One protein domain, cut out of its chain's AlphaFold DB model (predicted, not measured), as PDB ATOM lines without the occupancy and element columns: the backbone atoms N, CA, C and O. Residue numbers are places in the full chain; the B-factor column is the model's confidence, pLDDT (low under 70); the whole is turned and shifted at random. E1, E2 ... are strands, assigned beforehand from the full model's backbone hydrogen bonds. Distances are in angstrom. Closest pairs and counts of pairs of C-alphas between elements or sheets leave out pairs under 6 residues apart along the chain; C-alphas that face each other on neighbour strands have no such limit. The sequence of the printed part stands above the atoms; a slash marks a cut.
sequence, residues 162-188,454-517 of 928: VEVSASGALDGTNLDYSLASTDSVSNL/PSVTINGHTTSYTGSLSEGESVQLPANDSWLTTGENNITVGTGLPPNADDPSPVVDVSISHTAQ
ATOM      1  N   VAL A 162      19.153  37.369  15.896       91.50
ATOM      2  CA  VAL A 162      18.423  38.597  16.219       91.50
ATOM      3  C   VAL A 162      17.661  39.030  14.975       91.50
ATOM      4  O   VAL A 162      18.240  39.064  13.889       91.50
ATOM      5  N   GLU A 163      16.382  39.364  15.130       90.50
ATOM      6  CA  GLU A 163      15.545  39.900  14.055       90.50
ATOM      7  C   GLU A 163      14.957  41.254  14.462       90.50
ATOM      8  O   GLU A 163      14.384  41.409  15.539       90.50
ATOM      9  N   VAL A 164      15.082  42.239  13.576       91.69
ATOM     10  CA  VAL A 164      14.513  43.581  13.718       91.69
ATOM     11  C   VAL A 164      13.723  43.878  12.454       91.69
ATOM     12  O   VAL A 164      14.229  43.711  11.345       91.69
ATOM     13  N   SER A 165      12.471  44.307  12.585       92.75
ATOM     14  CA  SER A 165      11.640  44.609  11.420       92.75
ATOM     15  C   SER A 165      10.718  45.799  11.647       92.75
ATOM     16  O   SER A 165      10.371  46.133  12.779       92.75
ATOM     17  N   ALA A 166      10.327  46.437  10.548       94.31
ATOM     18  CA  ALA A 166       9.330  47.493  10.518       94.31
ATOM     19  C   ALA A 166       8.462  47.337   9.273       94.31
ATOM     20  O   ALA A 166       8.984  47.231   8.164       94.31
ATOM     21  N   SER A 167       7.145  47.351   9.465       94.75
ATOM     22  CA  SER A 167       6.174  47.345   8.375       94.75
ATOM     23  C   SER A 167       5.686  48.763   8.077       94.75
ATOM     24  O   SER A 167       5.286  49.475   9.003       94.75
ATOM     25  N   GLY A 168       5.659  49.167   6.812       93.25
ATOM     26  CA  GLY A 168       5.187  50.468   6.358       93.25
ATOM     27  C   GLY A 168       6.052  51.628   6.851       93.25
ATOM     28  O   GLY A 168       5.514  52.692   7.155       93.25
ATOM     29  N   ALA A 169       7.369  51.432   6.960       94.62
ATOM     30  CA  ALA A 169       8.296  52.458   7.418       94.62
ATOM     31  C   ALA A 169       8.297  53.662   6.464       94.62
ATOM     32  O   ALA A 169       8.401  53.512   5.244       94.62
ATOM     33  N   LEU A 170       8.180  54.858   7.038       93.69
ATOM     34  CA  LEU A 170       8.282  56.143   6.344       93.69
ATOM     35  C   LEU A 170       9.747  56.587   6.239       93.69
ATOM     36  O   LEU A 170      10.617  56.062   6.940       93.69
ATOM     37  N   ASP A 171      10.006  57.595   5.407       91.81
ATOM     38  CA  ASP A 171      11.331  58.213   5.313       91.81
ATOM     39  C   ASP A 171      11.784  58.763   6.676       91.81
ATOM     40  O   ASP A 171      11.039  59.476   7.353       91.81
ATOM     41  N   GLY A 172      12.991  58.392   7.103       91.31
ATOM     42  CA  GLY A 172      13.547  58.773   8.401       91.31
ATOM     43  C   GLY A 172      13.041  57.951   9.592       91.31
ATOM     44  O   GLY A 172      13.329  58.314  10.732       91.31
ATOM     45  N   THR A 173      12.302  56.856   9.370       95.25
ATOM     46  CA  THR A 173      11.940  55.921  10.450       95.25
ATOM     47  C   THR A 173      13.210  55.382  11.102       95.25
ATOM     48  O   THR A 173      14.065  54.830  10.409       95.25
ATOM     49  N   ASN A 174      13.312  55.522  12.425       94.75
ATOM     50  CA  ASN A 174      14.427  54.997  13.205       94.75
ATOM     51  C   ASN A 174      14.016  53.725  13.948       94.75
ATOM     52  O   ASN A 174      12.936  53.671  14.540       94.75
ATOM     53  N   LEU A 175      14.884  52.718  13.907       93.00
ATOM     54  CA  LEU A 175      14.788  51.487  14.679       93.00
ATOM     55  C   LEU A 175      16.072  51.370  15.495       93.00
ATOM     56  O   LEU A 175      17.164  51.368  14.930       93.00
ATOM     57  N   ASP A 176      15.933  51.253  16.809       89.44
ATOM     58  CA  ASP A 176      17.068  51.154  17.717       89.44
ATOM     59  C   ASP A 176      17.043  49.807  18.424       89.44
ATOM     60  O   ASP A 176      16.000  49.352  18.912       89.44
ATOM     61  N   TYR A 177      18.201  49.159  18.494       88.81
ATOM     62  CA  TYR A 177      18.355  47.952  19.289       88.81
ATOM     63  C   TYR A 177      19.747  47.824  19.885       88.81
ATOM     64  O   TYR A 177      20.734  48.231  19.285       88.81
ATOM     65  N   SER A 178      19.840  47.236  21.074       86.44
ATOM     66  CA  SER A 178      21.129  47.026  21.732       86.44
ATOM     67  C   SER A 178      21.601  45.587  21.598       86.44
ATOM     68  O   SER A 178      20.827  44.660  21.839       86.44
ATOM     69  N   LEU A 179      22.883  45.407  21.297       86.31
ATOM     70  CA  LEU A 179      23.592  44.137  21.387       86.31
ATOM     71  C   LEU A 179      24.403  44.102  22.679       86.31
ATOM     72  O   LEU A 179      25.146  45.037  22.971       86.31
ATOM     73  N   ALA A 180      24.244  43.032  23.460       73.19
ATOM     74  CA  ALA A 180      24.986  42.852  24.709       73.19
ATOM     75  C   ALA A 180      26.495  42.707  24.454       73.19
ATOM     76  O   ALA A 180      27.298  43.281  25.181       73.19
ATOM     77  N   SER A 181      26.849  42.000  23.382       72.62
ATOM     78  CA  SER A 181      28.209  41.833  22.896       72.62
ATOM     79  C   SER A 181      28.200  41.574  21.385       72.62
ATOM     80  O   SER A 181      27.189  41.130  20.829       72.62
ATOM     81  N   THR A 182      29.321  41.869  20.728       62.69
ATOM     82  CA  THR A 182      29.625  41.487  19.345       62.69
ATOM     83  C   THR A 182      30.822  40.542  19.274       62.69
ATOM     84  O   THR A 182      31.515  40.549  18.256       62.69
ATOM     85  N   ASP A 183      31.082  39.752  20.328       63.69
ATOM     86  CA  ASP A 183      32.187  38.771  20.373       63.69
ATOM     87  C   ASP A 183      32.248  37.939  19.092       63.69
ATOM     88  O   ASP A 183      33.317  37.728  18.515       63.69
ATOM     89  N   SER A 184      31.076  37.573  18.560       73.62
ATOM     90  CA  SER A 184      30.937  37.391  17.122       73.62
ATOM     91  C   SER A 184      29.581  37.870  16.609       73.62
ATOM     92  O   SER A 184      28.538  37.696  17.240       73.62
ATOM     93  N   VAL A 185      29.589  38.478  15.426       87.69
ATOM     94  CA  VAL A 185      28.389  38.769  14.639       87.69
ATOM     95  C   VAL A 185      28.610  38.194  13.254       87.69
ATOM     96  O   VAL A 185      29.704  38.301  12.703       87.69
ATOM     97  N   SER A 186      27.590  37.544  12.704       90.19
ATOM     98  CA  SER A 186      27.664  36.986  11.355       90.19
ATOM     99  C   SER A 186      26.310  36.969  10.662       90.19
ATOM    100  O   SER A 186      25.264  37.030  11.309       90.19
ATOM    101  N   ASN A 187      26.332  36.808   9.340       92.06
ATOM    102  CA  ASN A 187      25.140  36.628   8.508       92.06
ATOM    103  C   ASN A 187      24.164  37.813   8.572       92.06
ATOM    104  O   ASN A 187      22.949  37.605   8.548       92.06
ATOM    105  N   LEU A 188      24.671  39.046   8.645       95.19
ATOM    106  CA  LEU A 188      23.850  40.242   8.529       95.19
ATOM    107  C   LEU A 188      23.136  40.250   7.179       95.19
ATOM    108  O   LEU A 188      23.740  40.345   6.110       95.19
ATOM    109  N   PRO A 454      14.762  52.569  -2.135       96.31
ATOM    110  CA  PRO A 454      14.806  52.396  -0.691       96.31
ATOM    111  C   PRO A 454      16.245  52.209  -0.201       96.31
ATOM    112  O   PRO A 454      17.086  51.600  -0.877       96.31
ATOM    113  N   SER A 455      16.517  52.714   0.995       96.38
ATOM    114  CA  SER A 455      17.814  52.625   1.652       96.38
ATOM    115  C   SER A 455      17.672  52.280   3.128       96.38
ATOM    116  O   SER A 455      16.646  52.522   3.761       96.38
ATOM    117  N   VAL A 456      18.727  51.694   3.678       97.56
ATOM    118  CA  VAL A 456      18.860  51.398   5.102       97.56
ATOM    119  C   VAL A 456      20.236  51.880   5.532       97.56
ATOM    120  O   VAL A 456      21.241  51.547   4.902       97.56
ATOM    121  N   THR A 457      20.286  52.688   6.584       96.94
ATOM    122  CA  THR A 457      21.533  53.139   7.209       96.94
ATOM    123  C   THR A 457      21.668  52.477   8.566       96.94
ATOM    124  O   THR A 457      20.767  52.621   9.379       96.94
ATOM    125  N   ILE A 458      22.769  51.769   8.807       97.00
ATOM    126  CA  ILE A 458      23.066  51.074  10.066       97.00
ATOM    127  C   ILE A 458      24.341  51.689  10.636       97.00
ATOM    128  O   ILE A 458      25.380  51.640   9.978       97.00
ATOM    129  N   ASN A 459      24.268  52.312  11.814       94.94
ATOM    130  CA  ASN A 459      25.409  52.958  12.484       94.94
ATOM    131  C   ASN A 459      26.226  53.888  11.561       94.94
ATOM    132  O   ASN A 459      27.454  53.913  11.584       94.94
ATOM    133  N   GLY A 460      25.537  54.646  10.703       95.12
ATOM    134  CA  GLY A 460      26.155  55.564   9.738       95.12
ATOM    135  C   GLY A 460      26.613  54.934   8.414       95.12
ATOM    136  O   GLY A 460      27.027  55.668   7.516       95.12
ATOM    137  N   HIS A 461      26.504  53.615   8.238       97.06
ATOM    138  CA  HIS A 461      26.764  52.928   6.969       97.06
ATOM    139  C   HIS A 461      25.474  52.731   6.171       97.06
ATOM    140  O   HIS A 461      24.567  52.032   6.613       97.06
ATOM    141  N   THR A 462      25.390  53.325   4.980       96.56
ATOM    142  CA  THR A 462      24.195  53.247   4.124       96.56
ATOM    143  C   THR A 462      24.328  52.176   3.048       96.56
ATOM    144  O   THR A 462      25.324  52.118   2.326       96.56
ATOM    145  N   THR A 463      23.268  51.391   2.880       97.25
ATOM    146  CA  THR A 463      23.035  50.506   1.737       97.25
ATOM    147  C   THR A 463      21.702  50.834   1.074       97.25
ATOM    148  O   THR A 463      20.796  51.365   1.718       97.25
ATOM    149  N   SER A 464      21.572  50.577  -0.225       96.50
ATOM    150  CA  SER A 464      20.370  50.938  -0.977       96.50
ATOM    151  C   SER A 464      20.122  50.038  -2.179       96.50
ATOM    152  O   SER A 464      21.026  49.395  -2.717       96.50
ATOM    153  N   TYR A 465      18.866  50.018  -2.612       96.00
ATOM    154  CA  TYR A 465      18.451  49.499  -3.908       96.00
ATOM    155  C   TYR A 465      18.303  50.661  -4.897       96.00
ATOM    156  O   TYR A 465      17.932  51.766  -4.510       96.00
ATOM    157  N   THR A 466      18.588  50.426  -6.178       95.38
ATOM    158  CA  THR A 466      18.348  51.405  -7.251       95.38
ATOM    159  C   THR A 466      17.235  50.891  -8.155       95.38
ATOM    160  O   THR A 466      17.399  49.851  -8.790       95.38
ATOM    161  N   GLY A 467      16.128  51.628  -8.237       93.31
ATOM    162  CA  GLY A 467      14.922  51.239  -8.969       93.31
ATOM    163  C   GLY A 467      13.664  51.283  -8.104       93.31
ATOM    164  O   GLY A 467      13.702  51.707  -6.949       93.31
ATOM    165  N   SER A 468      12.543  50.839  -8.667       92.62
ATOM    166  CA  SER A 468      11.253  50.752  -7.973       92.62
ATOM    167  C   SER A 468      10.952  49.310  -7.576       92.62
ATOM    168  O   SER A 468      11.270  48.399  -8.335       92.62
ATOM    169  N   LEU A 469      10.331  49.118  -6.412       94.94
ATOM    170  CA  LEU A 469       9.876  47.813  -5.925       94.94
ATOM    171  C   LEU A 469       8.355  47.759  -5.956       94.94
ATOM    172  O   LEU A 469       7.697  48.583  -5.324       94.94
ATOM    173  N   SER A 470       7.799  46.788  -6.672       92.94
ATOM    174  CA  SER A 470       6.354  46.562  -6.756       92.94
ATOM    175  C   SER A 470       5.760  46.154  -5.398       92.94
ATOM    176  O   SER A 470       6.485  45.802  -4.471       92.94
ATOM    177  N   GLU A 471       4.427  46.156  -5.282       94.50
ATOM    178  CA  GLU A 471       3.740  45.671  -4.074       94.50
ATOM    179  C   GLU A 471       4.182  44.242  -3.713       94.50
ATOM    180  O   GLU A 471       3.985  43.311  -4.499       94.50
ATOM    181  N   GLY A 472       4.764  44.077  -2.525       95.56
ATOM    182  CA  GLY A 472       5.240  42.791  -2.014       95.56
ATOM    183  C   GLY A 472       6.547  42.288  -2.641       95.56
ATOM    184  O   GLY A 472       6.968  41.174  -2.335       95.56
ATOM    185  N   GLU A 473       7.198  43.063  -3.512       97.25
ATOM    186  CA  GLU A 473       8.500  42.708  -4.082       97.25
ATOM    187  C   GLU A 473       9.616  42.957  -3.063       97.25
ATOM    188  O   GLU A 473       9.812  44.093  -2.628       97.25
ATOM    189  N   SER A 474      10.357  41.905  -2.700       96.94
ATOM    190  CA  SER A 474      11.461  41.973  -1.737       96.94
ATOM    191  C   SER A 474      12.828  41.881  -2.412       96.94
ATOM    192  O   SER A 474      13.044  41.048  -3.294       96.94
ATOM    193  N   VAL A 475      13.786  42.675  -1.933       97.69
ATOM    194  CA  VAL A 475      15.195  42.608  -2.343       97.69
ATOM    195  C   VAL A 475      16.118  42.633  -1.126       97.69
ATOM    196  O   VAL A 475      15.897  43.385  -0.175       97.69
ATOM    197  N   GLN A 476      17.169  41.814  -1.170       97.56
ATOM    198  CA  GLN A 476      18.238  41.833  -0.177       97.56
ATOM    199  C   GLN A 476      19.263  42.909  -0.545       97.56
ATOM    200  O   GLN A 476      19.784  42.932  -1.664       97.56
ATOM    201  N   LEU A 477      19.555  43.801   0.394       97.25
ATOM    202  CA  LEU A 477      20.563  44.842   0.253       97.25
ATOM    203  C   LEU A 477      21.935  44.313   0.695       97.25
ATOM    204  O   LEU A 477      22.017  43.550   1.660       97.25
ATOM    205  N   PRO A 478      23.030  44.720   0.029       95.25
ATOM    206  CA  PRO A 478      24.368  44.353   0.468       95.25
ATOM    207  C   PRO A 478      24.656  44.989   1.833       95.25
ATOM    208  O   PRO A 478      24.545  46.206   1.985       95.25
ATOM    209  N   ALA A 479      25.043  44.175   2.810       94.75
ATOM    210  CA  ALA A 479      25.386  44.611   4.158       94.75
ATOM    211  C   ALA A 479      26.662  43.907   4.640       94.75
ATOM    212  O   ALA A 479      27.055  42.879   4.087       94.75
ATOM    213  N   ASN A 480      27.332  44.484   5.639       93.56
ATOM    214  CA  ASN A 480      28.536  43.912   6.239       93.56
ATOM    215  C   ASN A 480      28.352  43.784   7.753       93.56
ATOM    216  O   ASN A 480      27.962  44.752   8.401       93.56
ATOM    217  N   ASP A 481      28.680  42.613   8.302       92.69
ATOM    218  CA  ASP A 481      28.608  42.315   9.737       92.69
ATOM    219  C   ASP A 481      29.350  43.358  10.593       92.69
ATOM    220  O   ASP A 481      28.913  43.679  11.695       92.69
ATOM    221  N   SER A 482      30.418  43.968  10.058       91.75
ATOM    222  CA  SER A 482      31.207  45.008  10.731       91.75
ATOM    223  C   SER A 482      30.472  46.337  10.935       91.75
ATOM    224  O   SER A 482      31.052  47.263  11.496       91.75
ATOM    225  N   TRP A 483      29.258  46.496  10.401       94.44
ATOM    226  CA  TRP A 483      28.429  47.681  10.646       94.44
ATOM    227  C   TRP A 483      27.751  47.626  12.011       94.44
ATOM    228  O   TRP A 483      27.297  48.660  12.493       94.44
ATOM    229  N   LEU A 484      27.680  46.446  12.629       93.12
ATOM    230  CA  LEU A 484      27.101  46.249  13.949       93.12
ATOM    231  C   LEU A 484      28.150  46.442  15.043       93.12
ATOM    232  O   LEU A 484      29.314  46.073  14.888       93.12
ATOM    233  N   THR A 485      27.724  47.022  16.158       88.81
ATOM    234  CA  THR A 485      28.583  47.343  17.302       88.81
ATOM    235  C   THR A 485      27.980  46.829  18.601       88.81
ATOM    236  O   THR A 485      26.757  46.750  18.740       88.81
ATOM    237  N   THR A 486      28.830  46.514  19.583       84.81
ATOM    238  CA  THR A 486      28.378  46.279  20.962       84.81
ATOM    239  C   THR A 486      27.700  47.537  21.492       84.81
ATOM    240  O   THR A 486      28.174  48.651  21.264       84.81
ATOM    241  N   GLY A 487      26.598  47.370  22.218       86.50
ATOM    242  CA  GLY A 487      25.756  48.471  22.667       86.50
ATOM    243  C   GLY A 487      24.654  48.806  21.665       86.50
ATOM    244  O   GLY A 487      24.131  47.931  20.977       86.50
ATOM    245  N   GLU A 488      24.228  50.066  21.648       89.56
ATOM    246  CA  GLU A 488      23.122  50.550  20.818       89.56
ATOM    247  C   GLU A 488      23.506  50.595  19.331       89.56
ATOM    248  O   GLU A 488      24.549  51.126  18.963       89.56
ATOM    249  N   ASN A 489      22.644  50.030  18.489       92.19
ATOM    250  CA  ASN A 489      22.726  50.053  17.038       92.19
ATOM    251  C   ASN A 489      21.536  50.853  16.512       92.19
ATOM    252  O   ASN A 489      20.384  50.505  16.784       92.19
ATOM    253  N   ASN A 490      21.826  51.908  15.755       94.69
ATOM    254  CA  ASN A 490      20.829  52.804  15.184       94.69
ATOM    255  C   ASN A 490      20.620  52.477  13.705       94.69
ATOM    256  O   ASN A 490      21.571  52.458  12.913       94.69
ATOM    257  N   ILE A 491      19.367  52.227  13.340       96.00
ATOM    258  CA  ILE A 491      18.947  51.962  11.970       96.00
ATOM    259  C   ILE A 491      18.029  53.093  11.521       96.00
ATOM    260  O   ILE A 491      16.998  53.332  12.142       96.00
ATOM    261  N   THR A 492      18.338  53.720  10.392       96.75
ATOM    262  CA  THR A 492      17.450  54.684   9.732       96.75
ATOM    263  C   THR A 492      17.009  54.145   8.380       96.75
ATOM    264  O   THR A 492      17.833  53.745   7.554       96.75
ATOM    265  N   VAL A 493      15.702  54.163   8.137       96.44
ATOM    266  CA  VAL A 493      15.088  53.735   6.879       96.44
ATOM    267  C   VAL A 493      14.868  54.938   5.967       96.44
ATOM    268  O   VAL A 493      14.338  55.963   6.399       96.44
ATOM    269  N   GLY A 494      15.250  54.803   4.700       94.12
ATOM    270  CA  GLY A 494      14.964  55.767   3.643       94.12
ATOM    271  C   GLY A 494      14.040  55.171   2.589       94.12
ATOM    272  O   GLY A 494      14.225  54.033   2.150       94.12
ATOM    273  N   THR A 495      13.054  55.942   2.142       92.19
ATOM    274  CA  THR A 495      12.125  55.520   1.075       92.19
ATOM    275  C   THR A 495      12.528  56.055  -0.298       92.19
ATOM    276  O   THR A 495      11.836  55.786  -1.278       92.19
ATOM    277  N   GLY A 496      13.646  56.795  -0.361       80.81
ATOM    278  CA  GLY A 496      14.283  57.309  -1.578       80.81
ATOM    279  C   GLY A 496      13.612  58.537  -2.193       80.81
ATOM    280  O   GLY A 496      14.138  59.099  -3.157       80.81
ATOM    281  N   LEU A 497      12.487  58.983  -1.632       72.75
ATOM    282  CA  LEU A 497      11.767  60.184  -2.042       72.75
ATOM    283  C   LEU A 497      11.334  60.958  -0.792       72.75
ATOM    284  O   LEU A 497      10.682  60.372   0.076       72.75
ATOM    285  N   PRO A 498      11.682  62.253  -0.676       65.88
ATOM    286  CA  PRO A 498      11.205  63.058   0.433       65.88
ATOM    287  C   PRO A 498       9.674  63.157   0.362       65.88
ATOM    288  O   PRO A 498       9.127  63.237  -0.740       65.88
ATOM    289  N   PRO A 499       8.972  63.178   1.506       64.81
ATOM    290  CA  PRO A 499       7.537  63.409   1.510       64.81
ATOM    291  C   PRO A 499       7.241  64.793   0.914       64.81
ATOM    292  O   PRO A 499       7.691  65.817   1.433       64.81
ATOM    293  N   ASN A 500       6.504  64.815  -0.192       69.75
ATOM    294  CA  ASN A 500       5.831  66.004  -0.701       69.75
ATOM    295  C   ASN A 500       4.450  66.092  -0.031       69.75
ATOM    296  O   ASN A 500       3.896  65.071   0.360       69.75
ATOM    297  N   ALA A 501       3.907  67.298   0.135       67.06
ATOM    298  CA  ALA A 501       2.587  67.481   0.740       67.06
ATOM    299  C   ALA A 501       1.440  66.977  -0.154       67.06
ATOM    300  O   ALA A 501       0.353  66.753   0.364       67.06
ATOM    301  N   ASP A 502       1.705  66.851  -1.456       79.75
ATOM    302  CA  ASP A 502       0.723  66.507  -2.488       79.75
ATOM    303  C   ASP A 502       0.721  65.010  -2.838       79.75
ATOM    304  O   ASP A 502      -0.302  64.475  -3.222       79.75
ATOM    305  N   ASP A 503       1.856  64.316  -2.667       83.62
ATOM    306  CA  ASP A 503       2.007  62.920  -3.093       83.62
ATOM    307  C   ASP A 503       1.629  61.934  -1.966       83.62
ATOM    308  O   ASP A 503       1.978  62.177  -0.802       83.62
ATOM    309  N   PRO A 504       1.102  60.726  -2.278       89.94
ATOM    310  CA  PRO A 504       0.910  59.697  -1.267       89.94
ATOM    311  C   PRO A 504       2.256  59.338  -0.625       89.94
ATOM    312  O   PRO A 504       3.165  58.869  -1.310       89.94
ATOM    313  N   SER A 505       2.386  59.488   0.697       89.50
ATOM    314  CA  SER A 505       3.661  59.238   1.387       89.50
ATOM    315  C   SER A 505       4.205  57.829   1.103       89.50
ATOM    316  O   SER A 505       3.535  56.847   1.467       89.50
ATOM    317  N   PRO A 506       5.412  57.697   0.510       91.25
ATOM    318  CA  PRO A 506       6.011  56.402   0.217       91.25
ATOM    319  C   PRO A 506       6.335  55.656   1.514       91.25
ATOM    320  O   PRO A 506       6.742  56.262   2.505       91.25
ATOM    321  N   VAL A 507       6.179  54.333   1.490       94.44
ATOM    322  CA  VAL A 507       6.544  53.447   2.604       94.44
ATOM    323  C   VAL A 507       7.363  52.266   2.099       94.44
ATOM    324  O   VAL A 507       7.326  51.952   0.908       94.44
ATOM    325  N   VAL A 508       8.096  51.609   2.989       96.62
ATOM    326  CA  VAL A 508       8.849  50.383   2.707       96.62
ATOM    327  C   VAL A 508       8.816  49.474   3.931       96.62
ATOM    328  O   VAL A 508       8.863  49.958   5.059       96.62
ATOM    329  N   ASP A 509       8.742  48.166   3.730       97.69
ATOM    330  CA  ASP A 509       8.967  47.208   4.813       97.69
ATOM    331  C   ASP A 509      10.457  46.906   4.909       97.69
ATOM    332  O   ASP A 509      11.117  46.703   3.890       97.69
ATOM    333  N   VAL A 510      10.991  46.831   6.124       97.00
ATOM    334  CA  VAL A 510      12.397  46.494   6.377       97.00
ATOM    335  C   VAL A 510      12.468  45.299   7.315       97.00
ATOM    336  O   VAL A 510      11.766  45.248   8.323       97.00
ATOM    337  N   SER A 511      13.339  44.344   6.997       95.69
ATOM    338  CA  SER A 511      13.673  43.204   7.850       95.69
ATOM    339  C   SER A 511      15.186  43.035   7.897       95.69
ATOM    340  O   SER A 511      15.838  42.847   6.869       95.69
ATOM    341  N   ILE A 512      15.747  43.127   9.095       94.56
ATOM    342  CA  ILE A 512      17.167  42.981   9.386       94.56
ATOM    343  C   ILE A 512      17.320  41.759  10.281       94.56
ATOM    344  O   ILE A 512      16.606  41.614  11.270       94.56
ATOM    345  N   SER A 513      18.244  40.875   9.932       94.25
ATOM    346  CA  SER A 513      18.555  39.694  10.736       94.25
ATOM    347  C   SER A 513      20.051  39.450  10.765       94.25
ATOM    348  O   SER A 513      20.734  39.731   9.783       94.25
ATOM    349  N   HIS A 514      20.567  38.953  11.883       94.25
ATOM    350  CA  HIS A 514      21.955  38.518  12.001       94.25
ATOM    351  C   HIS A 514      22.102  37.510  13.140       94.25
ATOM    352  O   HIS A 514      21.293  37.469  14.067       94.25
ATOM    353  N   THR A 515      23.152  36.698  13.102       92.25
ATOM    354  CA  THR A 515      23.576  35.900  14.256       92.25
ATOM    355  C   THR A 515      24.428  36.768  15.177       92.25
ATOM    356  O   THR A 515      25.273  37.527  14.702       92.25
ATOM    357  N   ALA A 516      24.211  36.665  16.484       88.25
ATOM    358  CA  ALA A 516      25.062  37.270  17.503       88.25
ATOM    359  C   ALA A 516      25.515  36.200  18.496       88.25
ATOM    360  O   ALA A 516      24.700  35.368  18.904       88.25
ATOM    361  N   GLN A 517      26.787  36.245  18.881       85.81
ATOM    362  CA  GLN A 517      27.372  35.485  19.975       85.81
ATOM    363  C   GLN A 517      27.835  36.434  21.080       85.81
ATOM    364  O   GLN A 517      28.322  37.530  20.812       85.81
TER     365      GLN A 517
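This is residues 162 to 188 and 454 to 517 of the 928 residues of an uncharacterized protein of Haloferax sp. CBA1148 (UniProt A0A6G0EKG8). Two antiparallel sheets lie face to face as a slender sandwich with their strands nearly aligned: E2, E7, E4, E5 in one and E1, E8, E3 in the other. The short strand E6 lies along one side, between E5 and E8, and the loop of residues 495 to 507 extends the length at one end. The printed part has 91 residues with eight named strands, E1 to E8 in chain order, and no named helix; the class is all strand. It is compact, with a radius of gyration of the C-alphas of 13.8 A and spans of 47 by 22 by 19 A.

E1, residues 162 to 169, begins at C-alpha 162 (18.423, 38.597, 16.219) and is 19.3 A long. E2 is residues 173 to 179, 19.9 A, and E3 residues 184 to 188. E4 is residues 455 to 458, E5 461 to 464 and E6 474 to 477. E7, residues 487 to 494, is 23.1 A long. E8, residues 508 to 517, is 29.4 A long and ends at C-alpha 517 (27.372, 35.485, 19.975).

The sandwich, two sheets face to face, has facing parts 9.1 A centre to centre. E1 and E8 pair through N 164 and O 512, 2.8 A. E8 is staggered, pairing with E3 over residues 515 to 517, with N 515 and O 186 at 2.8 A. In the other sheet, N 489 and O 177 of E7 and E2 are 2.7 A apart, and N 457 and O 492 of E4 and E7 2.8 A. The hairpin E4 and E5 has N 458 and O 461 at 2.8 A. E6 pairs with no named strand; it is near E8, and its closest C-alpha to E5, Leu 477, is 6.2 A from that of Ser 464.

The C-alphas farthest apart, of Asp 183 and Asp 502, are 47.8 A apart. Residues 189 to 453 are not printed, and C-alphas 188 and 454 are 17.7 A apart across the cut. The link E7 to E8 is long. The model's pLDDT is under 70 at residues 182 to 183 and 498 to 501.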